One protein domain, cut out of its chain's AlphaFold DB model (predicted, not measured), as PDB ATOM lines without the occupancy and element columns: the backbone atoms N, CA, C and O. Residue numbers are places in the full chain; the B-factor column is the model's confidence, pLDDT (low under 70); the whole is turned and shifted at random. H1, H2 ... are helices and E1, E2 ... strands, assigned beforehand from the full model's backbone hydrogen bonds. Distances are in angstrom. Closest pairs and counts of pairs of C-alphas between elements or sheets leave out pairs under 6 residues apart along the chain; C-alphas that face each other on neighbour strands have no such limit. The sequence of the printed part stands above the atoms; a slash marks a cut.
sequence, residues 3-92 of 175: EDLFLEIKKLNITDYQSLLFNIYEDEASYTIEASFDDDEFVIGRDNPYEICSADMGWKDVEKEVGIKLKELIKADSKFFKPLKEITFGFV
ATOM      1  N   GLU A   3     -37.977   8.167  15.105       89.88
ATOM      2  CA  GLU A   3     -38.886   7.029  15.208       89.88
ATOM      3  C   GLU A   3     -38.604   5.956  14.147       89.88
ATOM      4  O   GLU A   3     -38.658   4.765  14.455       89.88
ATOM      5  N   ASP A   4     -38.244   6.366  12.930       88.62
ATOM      6  CA  ASP A   4     -37.928   5.450  11.831       88.62
ATOM      7  C   ASP A   4     -36.615   4.703  12.103       88.62
ATOM      8  O   ASP A   4     -36.541   3.489  11.907       88.62
ATOM      9  N   LEU A   5     -35.616   5.393  12.672       89.94
ATOM     10  CA  LEU A   5     -34.377   4.768  13.143       89.94
ATOM     11  C   LEU A   5     -34.673   3.662  14.170       89.94
ATOM     12  O   LEU A   5     -34.110   2.571  14.098       89.94
ATOM     13  N   PHE A   6     -35.608   3.898  15.096       90.75
ATOM     14  CA  PHE A   6     -36.033   2.885  16.067       90.75
ATOM     15  C   PHE A   6     -36.760   1.705  15.419       90.75
ATOM     16  O   PHE A   6     -36.599   0.572  15.876       90.75
ATOM     17  N   LEU A   7     -37.555   1.938  14.373       89.88
ATOM     18  CA  LEU A   7     -38.202   0.857  13.630       89.88
ATOM     19  C   LEU A   7     -37.175  -0.039  12.936       89.88
ATOM     20  O   LEU A   7     -37.327  -1.259  12.988       89.88
ATOM     21  N   GLU A   8     -36.119   0.528  12.350       89.31
ATOM     22  CA  GLU A   8     -35.025  -0.262  11.771       89.31
ATOM     23  C   GLU A   8     -34.254  -1.044  12.840       89.31
ATOM     24  O   GLU A   8     -34.049  -2.247  12.686       89.31
ATOM     25  N   ILE A   9     -33.913  -0.410  13.968       89.44
ATOM     26  CA  ILE A   9     -33.262  -1.085  15.104       89.44
ATOM     27  C   ILE A   9     -34.089  -2.293  15.574       89.44
ATOM     28  O   ILE A   9     -33.540  -3.358  15.849       89.44
ATOM     29  N   LYS A  10     -35.419  -2.161  15.631       88.62
ATOM     30  CA  LYS A  10     -36.329  -3.233  16.069       88.62
ATOM     31  C   LYS A  10     -36.411  -4.429  15.123       88.62
ATOM     32  O   LYS A  10     -36.870  -5.486  15.549       88.62
ATOM     33  N   LYS A  11     -35.987  -4.293  13.864       87.12
ATOM     34  CA  LYS A  11     -35.915  -5.427  12.926       87.12
ATOM     35  C   LYS A  11     -34.743  -6.362  13.230       87.12
ATOM     36  O   LYS A  11     -34.678  -7.450  12.664       87.12
ATOM     37  N   LEU A  12     -33.824  -5.944  14.097       83.88
ATOM     38  CA  LEU A  12     -32.609  -6.679  14.413       83.88
ATOM     39  C   LEU A  12     -32.777  -7.608  15.607       83.88
ATOM     40  O   LEU A  12     -33.573  -7.370  16.520       83.88
ATOM     41  N   ASN A  13     -31.928  -8.633  15.638       83.62
ATOM     42  CA  ASN A  13     -31.722  -9.432  16.832       83.62
ATOM     43  C   ASN A  13     -30.738  -8.728  17.779       83.62
ATOM     44  O   ASN A  13     -29.526  -8.903  17.705       83.62
ATOM     45  N   ILE A  14     -31.266  -7.901  18.680       83.88
ATOM     46  CA  ILE A  14     -30.448  -7.048  19.555       83.88
ATOM     47  C   ILE A  14     -29.627  -7.817  20.608       83.88
ATOM     48  O   ILE A  14     -28.739  -7.244  21.235       83.88
ATOM     49  N   THR A  15     -29.883  -9.117  20.802       82.69
ATOM     50  CA  THR A  15     -29.147  -9.956  21.767       82.69
ATOM     51  C   THR A  15     -27.690 -10.190  21.390       82.69
ATOM     52  O   THR A  15     -26.891 -10.547  22.255       82.69
ATOM     53  N   ASP A  16     -27.353  -9.997  20.116       84.00
ATOM     54  CA  ASP A  16     -26.005 -10.225  19.591       84.00
ATOM     55  C   ASP A  16     -25.056  -9.061  19.932       84.00
ATOM     56  O   ASP A  16     -23.836  -9.182  19.813       84.00
ATOM     57  N   TYR A  17     -25.608  -7.960  20.448       84.88
ATOM     58  CA  TYR A  17     -24.889  -6.741  20.787       84.88
ATOM     59  C   TYR A  17     -24.895  -6.475  22.298       84.88
ATOM     60  O   TYR A  17     -25.685  -7.013  23.074       84.88
ATOM     61  N   GLN A  18     -23.955  -5.653  22.749       85.25
ATOM     62  CA  GLN A  18     -23.764  -5.244  24.141       85.25
ATOM     63  C   GLN A  18     -23.979  -3.744  24.336       85.25
ATOM     64  O   GLN A  18     -24.319  -3.333  25.447       85.25
ATOM     65  N   SER A  19     -23.760  -2.926  23.309       86.88
ATOM     66  CA  SER A  19     -23.994  -1.491  23.345       86.88
ATOM     67  C   SER A  19     -24.615  -0.946  22.066       86.88
ATOM     68  O   SER A  19     -24.517  -1.547  20.995       86.88
ATOM     69  N   LEU A  20     -25.279   0.195  22.230       89.81
ATOM     70  CA  LEU A  20     -25.892   0.987  21.175       89.81
ATOM     71  C   LEU A  20     -25.529   2.455  21.401       89.81
ATOM     72  O   LEU A  20     -25.812   3.008  22.465       89.81
ATOM     73  N   LEU A  21     -24.910   3.073  20.404       90.81
ATOM     74  CA  LEU A  21     -24.542   4.482  20.401       90.81
ATOM     75  C   LEU A  21     -25.358   5.210  19.337       90.81
ATOM     76  O   LEU A  21     -25.379   4.793  18.183       90.81
ATOM     77  N   PHE A  22     -25.996   6.310  19.722       91.56
ATOM     78  CA  PHE A  22     -26.633   7.232  18.790       91.56
ATOM     79  C   PHE A  22     -25.699   8.408  18.496       91.56
ATOM     80  O   PHE A  22     -25.394   9.199  19.391       91.56
ATOM     81  N   ASN A  23     -25.259   8.522  17.248       88.56
ATOM     82  CA  ASN A  23     -24.391   9.605  16.795       88.56
ATOM     83  C   ASN A  23     -25.253  10.703  16.175       88.56
ATOM     84  O   ASN A  23     -26.040  10.417  15.274       88.56
ATOM     85  N   ILE A  24     -25.115  11.931  16.668       89.69
ATOM     86  CA  ILE A  24     -25.825  13.113  16.172       89.69
ATOM     87  C   ILE A  24     -24.846  13.955  15.356       89.69
ATOM     88  O   ILE A  24     -23.751  14.246  15.834       89.69
ATOM     89  N   TYR A  25     -25.247  14.377  14.165       86.44
ATOM     90  CA  TYR A  25     -24.455  15.236  13.291       86.44
ATOM     91  C   TYR A  25     -25.131  16.584  13.112       86.44
ATOM     92  O   TYR A  25     -26.359  16.687  13.099       86.44
ATOM     93  N   GLU A  26     -24.303  17.612  12.980       84.69
ATOM     94  CA  GLU A  26     -24.702  18.940  12.536       84.69
ATOM     95  C   GLU A  26     -24.262  19.087  11.078       84.69
ATOM     96  O   GLU A  26     -23.071  19.206  10.792       84.69
ATOM     97  N   ASP A  27     -25.224  19.033  10.159       78.69
ATOM     98  CA  ASP A  27     -25.013  19.313   8.741       78.69
ATOM     99  C   ASP A  27     -25.412  20.768   8.433       78.69
ATOM    100  O   ASP A  27     -26.122  21.414   9.204       78.69
ATOM    101  N   GLU A  28     -25.015  21.294   7.267       73.25
ATOM    102  CA  GLU A  28     -25.254  22.704   6.896       73.25
ATOM    103  C   GLU A  28     -26.733  23.138   6.955       73.25
ATOM    104  O   GLU A  28     -27.023  24.320   7.146       73.25
ATOM    105  N   ALA A  29     -27.673  22.207   6.765       79.25
ATOM    106  CA  ALA A  29     -29.107  22.492   6.695       79.25
ATOM    107  C   ALA A  29     -29.935  21.856   7.825       79.25
ATOM    108  O   ALA A  29     -31.054  22.303   8.096       79.25
ATOM    109  N   SER A  30     -29.416  20.821   8.486       85.69
ATOM    110  CA  SER A  30     -30.185  19.982   9.407       85.69
ATOM    111  C   SER A  30     -29.297  19.265  10.413       85.69
ATOM    112  O   SER A  30     -28.128  19.010  10.152       85.69
ATOM    113  N   TYR A  31     -29.895  18.846  11.521       87.25
ATOM    114  CA  TYR A  31     -29.310  17.856  12.409       87.25
ATOM    115  C   TYR A  31     -29.784  16.460  12.027       87.25
ATOM    116  O   TYR A  31     -30.982  16.231  11.827       87.25
ATOM    117  N   THR A  32     -28.855  15.515  11.969       89.62
ATOM    118  CA  THR A  32     -29.134  14.130  11.581       89.62
ATOM    119  C   THR A  32     -28.631  13.141  12.633       89.62
ATOM    120  O   THR A  32     -27.854  13.493  13.519       89.62
ATOM    121  N   ILE A  33     -29.142  11.909  12.608       89.88
ATOM    122  CA  ILE A  33     -28.803  10.865  13.577       89.88
ATOM    123  C   ILE A  33     -28.626   9.502  12.912       89.88
ATOM    124  O   ILE A  33     -29.394   9.110  12.030       89.88
ATOM    125  N   GLU A  34     -27.659   8.741  13.404       90.19
ATOM    126  CA  GLU A  34     -27.482   7.323  13.090       90.19
ATOM    127  C   GLU A  34     -27.352   6.503  14.381       90.19
ATOM    128  O   GLU A  34     -27.204   7.043  15.484       90.19
ATOM    129  N   ALA A  35     -27.376   5.180  14.240       89.81
ATOM    130  CA  ALA A  35     -27.140   4.258  15.341       89.81
ATOM    131  C   ALA A  35     -26.022   3.263  15.016       89.81
ATOM    132  O   ALA A  35     -26.090   2.544  14.020       89.81
ATOM    133  N   SER A  36     -25.030   3.171  15.898       88.12
ATOM    134  CA  SER A  36     -23.924   2.217  15.824       88.12
ATOM    135  C   SER A  36     -24.035   1.186  16.938       88.12
ATOM    136  O   SER A  36     -24.250   1.531  18.103       88.12
ATOM    137  N   PHE A  37     -23.821  -0.082  16.598       84.62
ATOM    138  CA  PHE A  37     -23.655  -1.153  17.581       84.62
ATOM    139  C   PHE A  37     -22.162  -1.414  17.847       84.62
ATOM    140  O   PHE A  37     -21.297  -0.694  17.348       84.62
ATOM    141  N   ASP A  38     -21.834  -2.418  18.672       76.62
ATOM    142  CA  ASP A  38     -20.431  -2.746  18.980       76.62
ATOM    143  C   ASP A  38     -19.625  -3.213  17.758       76.62
ATOM    144  O   ASP A  38     -18.398  -3.076  17.766       76.62
ATOM    145  N   ASP A  39     -20.302  -3.769  16.751       69.38
ATOM    146  CA  ASP A  39     -19.709  -4.188  15.486       69.38
ATOM    147  C   ASP A  39     -19.449  -2.959  14.601       69.38
ATOM    148  O   ASP A  39     -20.381  -2.278  14.179       69.38
ATOM    149  N   ASP A  40     -18.170  -2.658  14.360       54.97
ATOM    150  CA  ASP A  40     -17.707  -1.470  13.624       54.97
ATOM    151  C   ASP A  40     -18.191  -1.424  12.162       54.97
ATOM    152  O   ASP A  40     -18.169  -0.362  11.533       54.97
ATOM    153  N   GLU A  41     -18.643  -2.559  11.623       58.81
ATOM    154  CA  GLU A  41     -19.207  -2.651  10.275       58.81
ATOM    155  C   GLU A  41     -20.728  -2.431  10.246       58.81
ATOM    156  O   GLU A  41     -21.291  -2.201   9.175       58.81
ATOM    157  N   PHE A  42     -21.401  -2.438  11.402       67.19
ATOM    158  CA  PHE A  42     -22.856  -2.391  11.479       67.19
ATOM    159  C   PHE A  42     -23.375  -1.066  12.058       67.19
ATOM    160  O   PHE A  42     -23.523  -0.881  13.271       67.19
ATOM    161  N   VAL A  43     -23.696  -0.142  11.147       76.19
ATOM    162  CA  VAL A  43     -24.260   1.181  11.448       76.19
ATOM    163  C   VAL A  43     -25.566   1.367  10.676       76.19
ATOM    164  O   VAL A  43     -25.606   1.224   9.454       76.19
ATOM    165  N   ILE A  44     -26.645   1.704  11.380       79.50
ATOM    166  CA  ILE A  44     -27.943   2.008  10.777       79.50
ATOM    167  C   ILE A  44     -28.018   3.505  10.508       79.50
ATOM    168  O   ILE A  44     -27.986   4.303  11.443       79.50
ATOM    169  N   GLY A  45     -28.196   3.867   9.238       70.12
ATOM    170  CA  GLY A  45     -28.293   5.264   8.816       70.12
ATOM    171  C   GLY A  45     -26.956   5.893   8.421       70.12
ATOM    172  O   GLY A  45     -26.913   7.097   8.247       70.12
ATOM    173  N   ARG A  46     -25.888   5.107   8.220       70.69
ATOM    174  CA  ARG A  46     -24.572   5.642   7.827       70.69
ATOM    175  C   ARG A  46     -24.599   6.409   6.505       70.69
ATOM    176  O   ARG A  46     -24.165   7.549   6.431       70.69
ATOM    177  N   ASP A  47     -25.133   5.776   5.463       68.94
ATOM    178  CA  ASP A  47     -25.215   6.382   4.126       68.94
ATOM    179  C   ASP A  47     -26.463   7.266   3.959       68.94
ATOM    180  O   ASP A  47     -26.552   8.043   3.015       68.94
ATOM    181  N   ASN A  48     -27.443   7.121   4.858       73.56
ATOM    182  CA  ASN A  48     -28.707   7.856   4.865       73.56
ATOM    183  C   ASN A  48     -29.123   8.129   6.319       73.56
ATOM    184  O   ASN A  48     -29.953   7.386   6.864       73.56
ATOM    185  N   PRO A  49     -28.522   9.138   6.971       78.62
ATOM    186  CA  PRO A  49     -28.814   9.437   8.362       78.62
ATOM    187  C   PRO A  49     -30.218  10.023   8.493       78.62
ATOM    188  O   PRO A  49     -30.774  10.626   7.572       78.62
ATOM    189  N   TYR A  50     -30.835   9.793   9.646       86.56
ATOM    190  CA  TYR A  50     -32.214  10.194   9.877       86.56
ATOM    191  C   TYR A  50     -32.261  11.651  10.306       86.56
ATOM    192  O   TYR A  50     -31.625  12.035  11.282       86.56
ATOM    193  N   GLU A  51     -33.064  12.456   9.624       87.56
ATOM    194  CA  GLU A  51     -33.277  13.846  10.013       87.56
ATOM    195  C   GLU A  51     -33.960  13.943  11.391       87.56
ATOM    196  O   GLU A  51     -34.941  13.234  11.675       87.56
ATOM    197  N   ILE A  52     -33.412  14.813  12.244       89.19
ATOM    198  CA  ILE A  52     -33.963  15.193  13.547       89.19
ATOM    199  C   ILE A  52     -34.785  16.476  13.392       89.19
ATOM    200  O   ILE A  52     -35.973  16.490  13.720       89.19
ATOM    201  N   CYS A  53     -34.131  17.546  12.935       87.31
ATOM    202  CA  CYS A  53     -34.679  18.891  12.775       87.31
ATOM    203  C   CYS A  53     -33.774  19.745  11.871       87.31
ATOM    204  O   CYS A  53     -32.655  19.349  11.542       87.31
ATOM    205  N   SER A  54     -34.242  20.935  11.495       84.06
ATOM    206  CA  SER A  54     -33.446  21.944  10.793       84.06
ATOM    207  C   SER A  54     -32.319  22.517  11.662       84.06
ATOM    208  O   SER A  54     -32.390  22.509  12.891       84.06
ATOM    209  N   ALA A  55     -31.279  23.058  11.020       81.38
ATOM    210  CA  ALA A  55     -30.138  23.698  11.689       81.38
ATOM    211  C   ALA A  55     -30.447  25.110  12.251       81.38
ATOM    212  O   ALA A  55     -29.558  25.942  12.420       81.38
ATOM    213  N   ASP A  56     -31.716  25.417  12.527       85.19
ATOM    214  CA  ASP A  56     -32.176  26.696  13.079       85.19
ATOM    215  C   ASP A  56     -32.104  26.755  14.613       85.19
ATOM    216  O   ASP A  56     -32.147  27.840  15.201       85.19
ATOM    217  N   MET A  57     -31.952  25.601  15.268       82.94
ATOM    218  CA  MET A  57     -31.733  25.487  16.709       82.94
ATOM    219  C   MET A  57     -30.252  25.285  17.050       82.94
ATOM    220  O   MET A  57     -29.494  24.693  16.285       82.94
ATOM    221  N   GLY A  58     -29.824  25.743  18.230       83.38
ATOM    222  CA  GLY A  58     -28.461  25.500  18.708       83.38
ATOM    223  C   GLY A  58     -28.245  24.043  19.130       83.38
ATOM    224  O   GLY A  58     -29.112  23.449  19.774       83.38
ATOM    225  N   TRP A  59     -27.059  23.490  18.855       83.44
ATOM    226  CA  TRP A  59     -26.728  22.076  19.098       83.44
ATOM    227  C   TRP A  59     -27.021  21.589  20.527       83.44
ATOM    228  O   TRP A  59     -27.444  20.456  20.722       83.44
ATOM    229  N   LYS A  60     -26.868  22.445  21.548       85.25
ATOM    230  CA  LYS A  60     -27.169  22.093  22.952       85.25
ATOM    231  C   LYS A  60     -28.650  21.826  23.199       85.25
ATOM    232  O   LYS A  60     -28.999  20.963  24.004       85.25
ATOM    233  N   ASP A  61     -29.516  22.599  22.551       87.25
ATOM    234  CA  ASP A  61     -30.961  22.431  22.676       87.25
ATOM    235  C   ASP A  61     -31.394  21.172  21.923       87.25
ATOM    236  O   ASP A  61     -32.138  20.357  22.472       87.25
ATOM    237  N   VAL A  62     -30.811  20.936  20.744       88.38
ATOM    238  CA  VAL A  62     -30.984  19.694  19.981       88.38
ATOM    239  C   VAL A  62     -30.532  18.476  20.790       88.38
ATOM    240  O   VAL A  62     -31.291  17.520  20.921       88.38
ATOM    241  N   GLU A  63     -29.350  18.511  21.415       87.50
ATOM    242  CA  GLU A  63     -28.829  17.417  22.251       87.50
ATOM    243  C   GLU A  63     -29.815  17.047  23.361       87.50
ATOM    244  O   GLU A  63     -30.089  15.873  23.634       87.50
ATOM    245  N   LYS A  64     -30.374  18.072  24.008       89.62
ATOM    246  CA  LYS A  64     -31.323  17.908  25.100       89.62
ATOM    247  C   LYS A  64     -32.643  17.317  24.611       89.62
ATOM    248  O   LYS A  64     -33.156  16.404  25.259       89.62
ATOM    249  N   GLU A  65     -33.190  17.814  23.503       90.88
ATOM    250  CA  GLU A  65     -34.436  17.303  22.924       90.88
ATOM    251  C   GLU A  65     -34.293  15.860  22.444       90.88
ATOM    252  O   GLU A  65     -35.104  15.004  22.812       90.88
ATOM    253  N   VAL A  66     -33.213  15.556  21.717       91.62
ATOM    254  CA  VAL A  66     -32.882  14.191  21.295       91.62
ATOM    255  C   VAL A  66     -32.735  13.290  22.516       91.62
ATOM    256  O   VAL A  66     -33.347  12.226  22.575       91.62
ATOM    257  N   GLY A  67     -32.008  13.728  23.545       90.69
ATOM    258  CA  GLY A  67     -31.828  12.961  24.773       90.69
ATOM    259  C   GLY A  67     -33.135  12.654  25.512       90.69
ATOM    260  O   GLY A  67     -33.281  11.563  26.069       90.69
ATOM    261  N   ILE A  68     -34.096  13.584  25.529       93.38
ATOM    262  CA  ILE A  68     -35.440  13.344  26.083       93.38
ATOM    263  C   ILE A  68     -36.162  12.294  25.237       93.38
ATOM    264  O   ILE A  68     -36.622  11.283  25.774       93.38
ATOM    265  N   LYS A  69     -36.191  12.487  23.918       92.88
ATOM    266  CA  LYS A  69     -36.926  11.629  22.988       92.88
ATOM    267  C   LYS A  69     -36.387  10.197  22.953       92.88
ATOM    268  O   LYS A  69     -37.158   9.241  23.033       92.88
ATOM    269  N   LEU A  70     -35.064  10.027  22.940       93.19
ATOM    270  CA  LEU A  70     -34.415   8.716  23.034       93.19
ATOM    271  C   LEU A  70     -34.788   7.999  24.337       93.19
ATOM    272  O   LEU A  70     -35.129   6.817  24.314       93.19
ATOM    273  N   LYS A  71     -34.777   8.702  25.479       93.12
ATOM    274  CA  LYS A  71     -35.160   8.112  26.773       93.12
ATOM    275  C   LYS A  71     -36.613   7.653  26.786       93.12
ATOM    276  O   LYS A  71     -36.901   6.593  27.342       93.12
ATOM    277  N   GLU A  72     -37.520   8.430  26.201       94.62
ATOM    278  CA  GLU A  72     -38.935   8.067  26.096       94.62
ATOM    279  C   GLU A  72     -39.131   6.801  25.256       94.62
ATOM    280  O   GLU A  72     -39.774   5.856  25.722       94.62
ATOM    281  N   LEU A  73     -38.504   6.736  24.077       93.69
ATOM    282  CA  LEU A  73     -38.589   5.586  23.174       93.69
ATOM    283  C   LEU A  73     -37.963   4.319  23.782       93.69
ATOM    284  O   LEU A  73     -38.582   3.255  23.784       93.69
ATOM    285  N   ILE A  74     -36.772   4.426  24.380       93.31
ATOM    286  CA  ILE A  74     -36.106   3.293  25.048       93.31
ATOM    287  C   ILE A  74     -36.949   2.782  26.220       93.31
ATOM    288  O   ILE A  74     -37.053   1.574  26.440       93.31
ATOM    289  N   LYS A  75     -37.576   3.684  26.983       93.94
ATOM    290  CA  LYS A  75     -38.434   3.304  28.109       93.94
ATOM    291  C   LYS A  75     -39.704   2.597  27.640       93.94
ATOM    292  O   LYS A  75     -40.096   1.607  28.267       93.94
ATOM    293  N   ALA A  76     -40.323   3.074  26.558       93.56
ATOM    294  CA  ALA A  76     -41.512   2.463  25.968       93.56
ATOM    295  C   ALA A  76     -41.257   1.000  25.562       93.56
ATOM    296  O   ALA A  76     -42.081   0.128  25.840       93.56
ATOM    297  N   ASP A  77     -40.068   0.708  25.027       92.25
ATOM    298  CA  ASP A  77     -39.652  -0.627  24.583       92.25
ATOM    299  C   ASP A  77     -38.573  -1.259  25.475       92.25
ATOM    300  O   ASP A  77     -37.726  -2.031  25.021       92.25
ATOM    301  N   SER A  78     -38.612  -0.980  26.780       90.50
ATOM    302  CA  SER A  78     -37.571  -1.406  27.734       90.50
ATOM    303  C   SER A  78     -37.240  -2.904  27.704       90.50
ATOM    304  O   SER A  78     -36.100  -3.285  27.957       90.50
ATOM    305  N   LYS A  79     -38.205  -3.774  27.370       92.12
ATOM    306  CA  LYS A  79     -37.972  -5.221  27.222       92.12
ATOM    307  C   LYS A  79     -37.060  -5.556  26.043       92.12
ATOM    308  O   LYS A  79     -36.247  -6.464  26.176       92.12
ATOM    309  N   PHE A  80     -37.203  -4.842  24.928       92.62
ATOM    310  CA  PHE A  80     -36.387  -5.038  23.733       92.62
ATOM    311  C   PHE A  80     -34.945  -4.589  23.985       92.62
ATOM    312  O   PHE A  80     -34.017  -5.314  23.663       92.62
ATOM    313  N   PHE A  81     -34.756  -3.450  24.655       91.31
ATOM    314  CA  PHE A  81     -33.427  -2.893  24.933       91.31
ATOM    315  C   PHE A  81     -32.720  -3.496  26.160       91.31
ATOM    316  O   PHE A  81     -31.527  -3.275  26.345       91.31
ATOM    317  N   LYS A  82     -33.421  -4.287  26.985       91.19
ATOM    318  CA  LYS A  82     -32.878  -4.938  28.193       91.19
ATOM    319  C   LYS A  82     -31.569  -5.728  27.987       91.19
ATOM    320  O   LYS A  82     -30.775  -5.743  28.926       91.19
ATOM    321  N   PRO A  83     -31.331  -6.417  26.852       90.81
ATOM    322  CA  PRO A  83     -30.083  -7.147  26.627       90.81
ATOM    323  C   PRO A  83     -28.841  -6.252  26.526       90.81
ATOM    324  O   PRO A  83     -27.735  -6.724  26.791       90.81
ATOM    325  N   LEU A  84     -29.002  -4.971  26.172       88.50
ATOM    326  CA  LEU A  84     -27.884  -4.040  26.062       88.50
ATOM    327  C   LEU A  84     -27.380  -3.623  27.446       88.50
ATOM    328  O   LEU A  84     -28.150  -3.256  28.334       88.50
ATOM    329  N   LYS A  85     -26.058  -3.629  27.615       88.56
ATOM    330  CA  LYS A  85     -25.387  -3.150  28.831       88.56
ATOM    331  C   LYS A  85     -25.280  -1.633  28.875       88.56
ATOM    332  O   LYS A  85     -25.211  -1.063  29.959       88.56
ATOM    333  N   GLU A  86     -25.201  -0.999  27.711       87.56
ATOM    334  CA  GLU A  86     -24.919   0.425  27.588       87.56
ATOM    335  C   GLU A  86     -25.664   1.012  26.389       87.56
ATOM    336  O   GLU A  86     -25.620   0.455  25.294       87.56
ATOM    337  N   ILE A  87     -26.355   2.130  26.610       90.25
ATOM    338  CA  ILE A  87     -26.989   2.916  25.554       90.25
ATOM    339  C   ILE A  87     -26.578   4.368  25.761       90.25
ATOM    340  O   ILE A  87     -26.836   4.936  26.825       90.25
ATOM    341  N   THR A  88     -25.922   4.953  24.768       89.69
ATOM    342  CA  THR A  88     -25.359   6.306  24.828       89.69
ATOM    343  C   THR A  88     -25.757   7.108  23.596       89.69
ATOM    344  O   THR A  88     -26.185   6.554  22.587       89.69
ATOM    345  N   PHE A  89     -25.659   8.431  23.687       90.12
ATOM    346  CA  PHE A  89     -25.868   9.336  22.563       90.12
ATOM    347  C   PHE A  89     -24.931  10.538  22.688       90.12
ATOM    348  O   PHE A  89     -24.524  10.871  23.805       90.12
ATOM    349  N   GLY A  90     -24.594  11.176  21.571       85.69
ATOM    350  CA  GLY A  90     -23.782  12.390  21.577       85.69
ATOM    351  C   GLY A  90     -23.556  12.976  20.188       85.69
ATOM    352  O   GLY A  90     -23.783  12.309  19.179       85.69
ATOM    353  N   PHE A  91     -23.110  14.230  20.162       83.44
ATOM    354  CA  PHE A  91     -22.703  14.917  18.940       83.44
ATOM    355  C   PHE A  91     -21.356  14.412  18.424       83.44
ATOM    356  O   PHE A  91     -20.416  14.208  19.197       83.44
ATOM    357  N   VAL A  92     -21.265  14.254  17.108       75.88
ATOM    358  CA  VAL A  92     -20.027  13.978  16.390       75.88
ATOM    359  C   VAL A  92     -19.541  15.290  15.791       75.88
ATOM    360  O   VAL A  92     -20.125  15.804  14.842       75.88
TER     361      VAL A  92
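What this domain is: This is residues 3 to 92 of the 175 residues of an uncharacterized protein of Pseudobutyrivibrio sp. C4 (UniProt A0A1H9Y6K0). What is the main picture? One twisted, curled sheet of four strands makes a wall, with the long helix H2 packed slantwise over one face and the shorter H1 over E2 on that same face: two layers. Little H3 follows the end of H2, and a long loop, residues 38 to 49, leads from E2 to E3. What is it made of? The printed part has 90 residues, with three named helices and four named strands in the order H1 E1 E2 E3 H2 H3 E4; the sheet, E3 E2 E1 E4, is mixed, as is the class, helices and strands. It is compact, with a radius of gyration of the C-alphas of 12.8 A and spans of 38 by 26 by 19 A.

Where its parts are: Where are the strands? E1 is residues 19 to 26, 23.1 A long, and E2 is residues 30 to 37, 23.6 A long. E3 is residues 50 to 54, 11.8 A, and E4 is residues 86 to 91, 17.0 A, ending at C-alpha 91 (-22.703, 14.917, 18.940). Where are the helices? H2 is residues 59 to 76, 25.5 A long, from C-alpha 59 at (-26.728, 22.076, 19.098). H1 is residues 3 to 10, 10.6 A, from C-alpha 3 at (-38.886, 7.029, 15.208), and H3 is residues 78 to 81, 5.2 A.

How they stand to each other: How do the strands pair? E1, E2 and E3 form a meander, each strand the antiparallel neighbour of the one before, in two hairpins; N 23 and O 34 are 3.0 A apart, and N 52 and O 31 2.8 A. E1 and E4 are parallel, with N 22 and O 88 2.9 A apart. E3, H2, H3 and E4 form a split strand-helix-strand unit, its two strands running the same way with E2 and E1 between them, and its crossover is right-handed. Where are the helices? H2 is on the sheet at a height of 6.3 A, over E2 and E1, at 48 degrees to E2 on the local plane; its closest C-alphas to E4 are Glu 63 and Gly 90, 7.2 A. H1, on the same face at a height of 9.3 A, runs along E2 at 10 degrees on the local plane. H3 is not on the sheet and is close to but not clearly touching H2, the C-alphas of Ile 74 and Phe 81 being 6.7 A apart. Are the helix backbones complete? In H1 and H2 every O i to N i+4 pair is within hydrogen-bond range, and H3 is too short for such a pair.

The domain as a whole: How large is it? The two farthest C-alphas, of Asp 16 and Asp 56, are 38.0 A apart. Is it unbroken? The printed part has no cut, and the link from E2 to E3 is long, with 12 residues. Where is confidence low? Residues 39 to 42 and 47 are under 70 in pLDDT, and the mean of the printed part is 85.6.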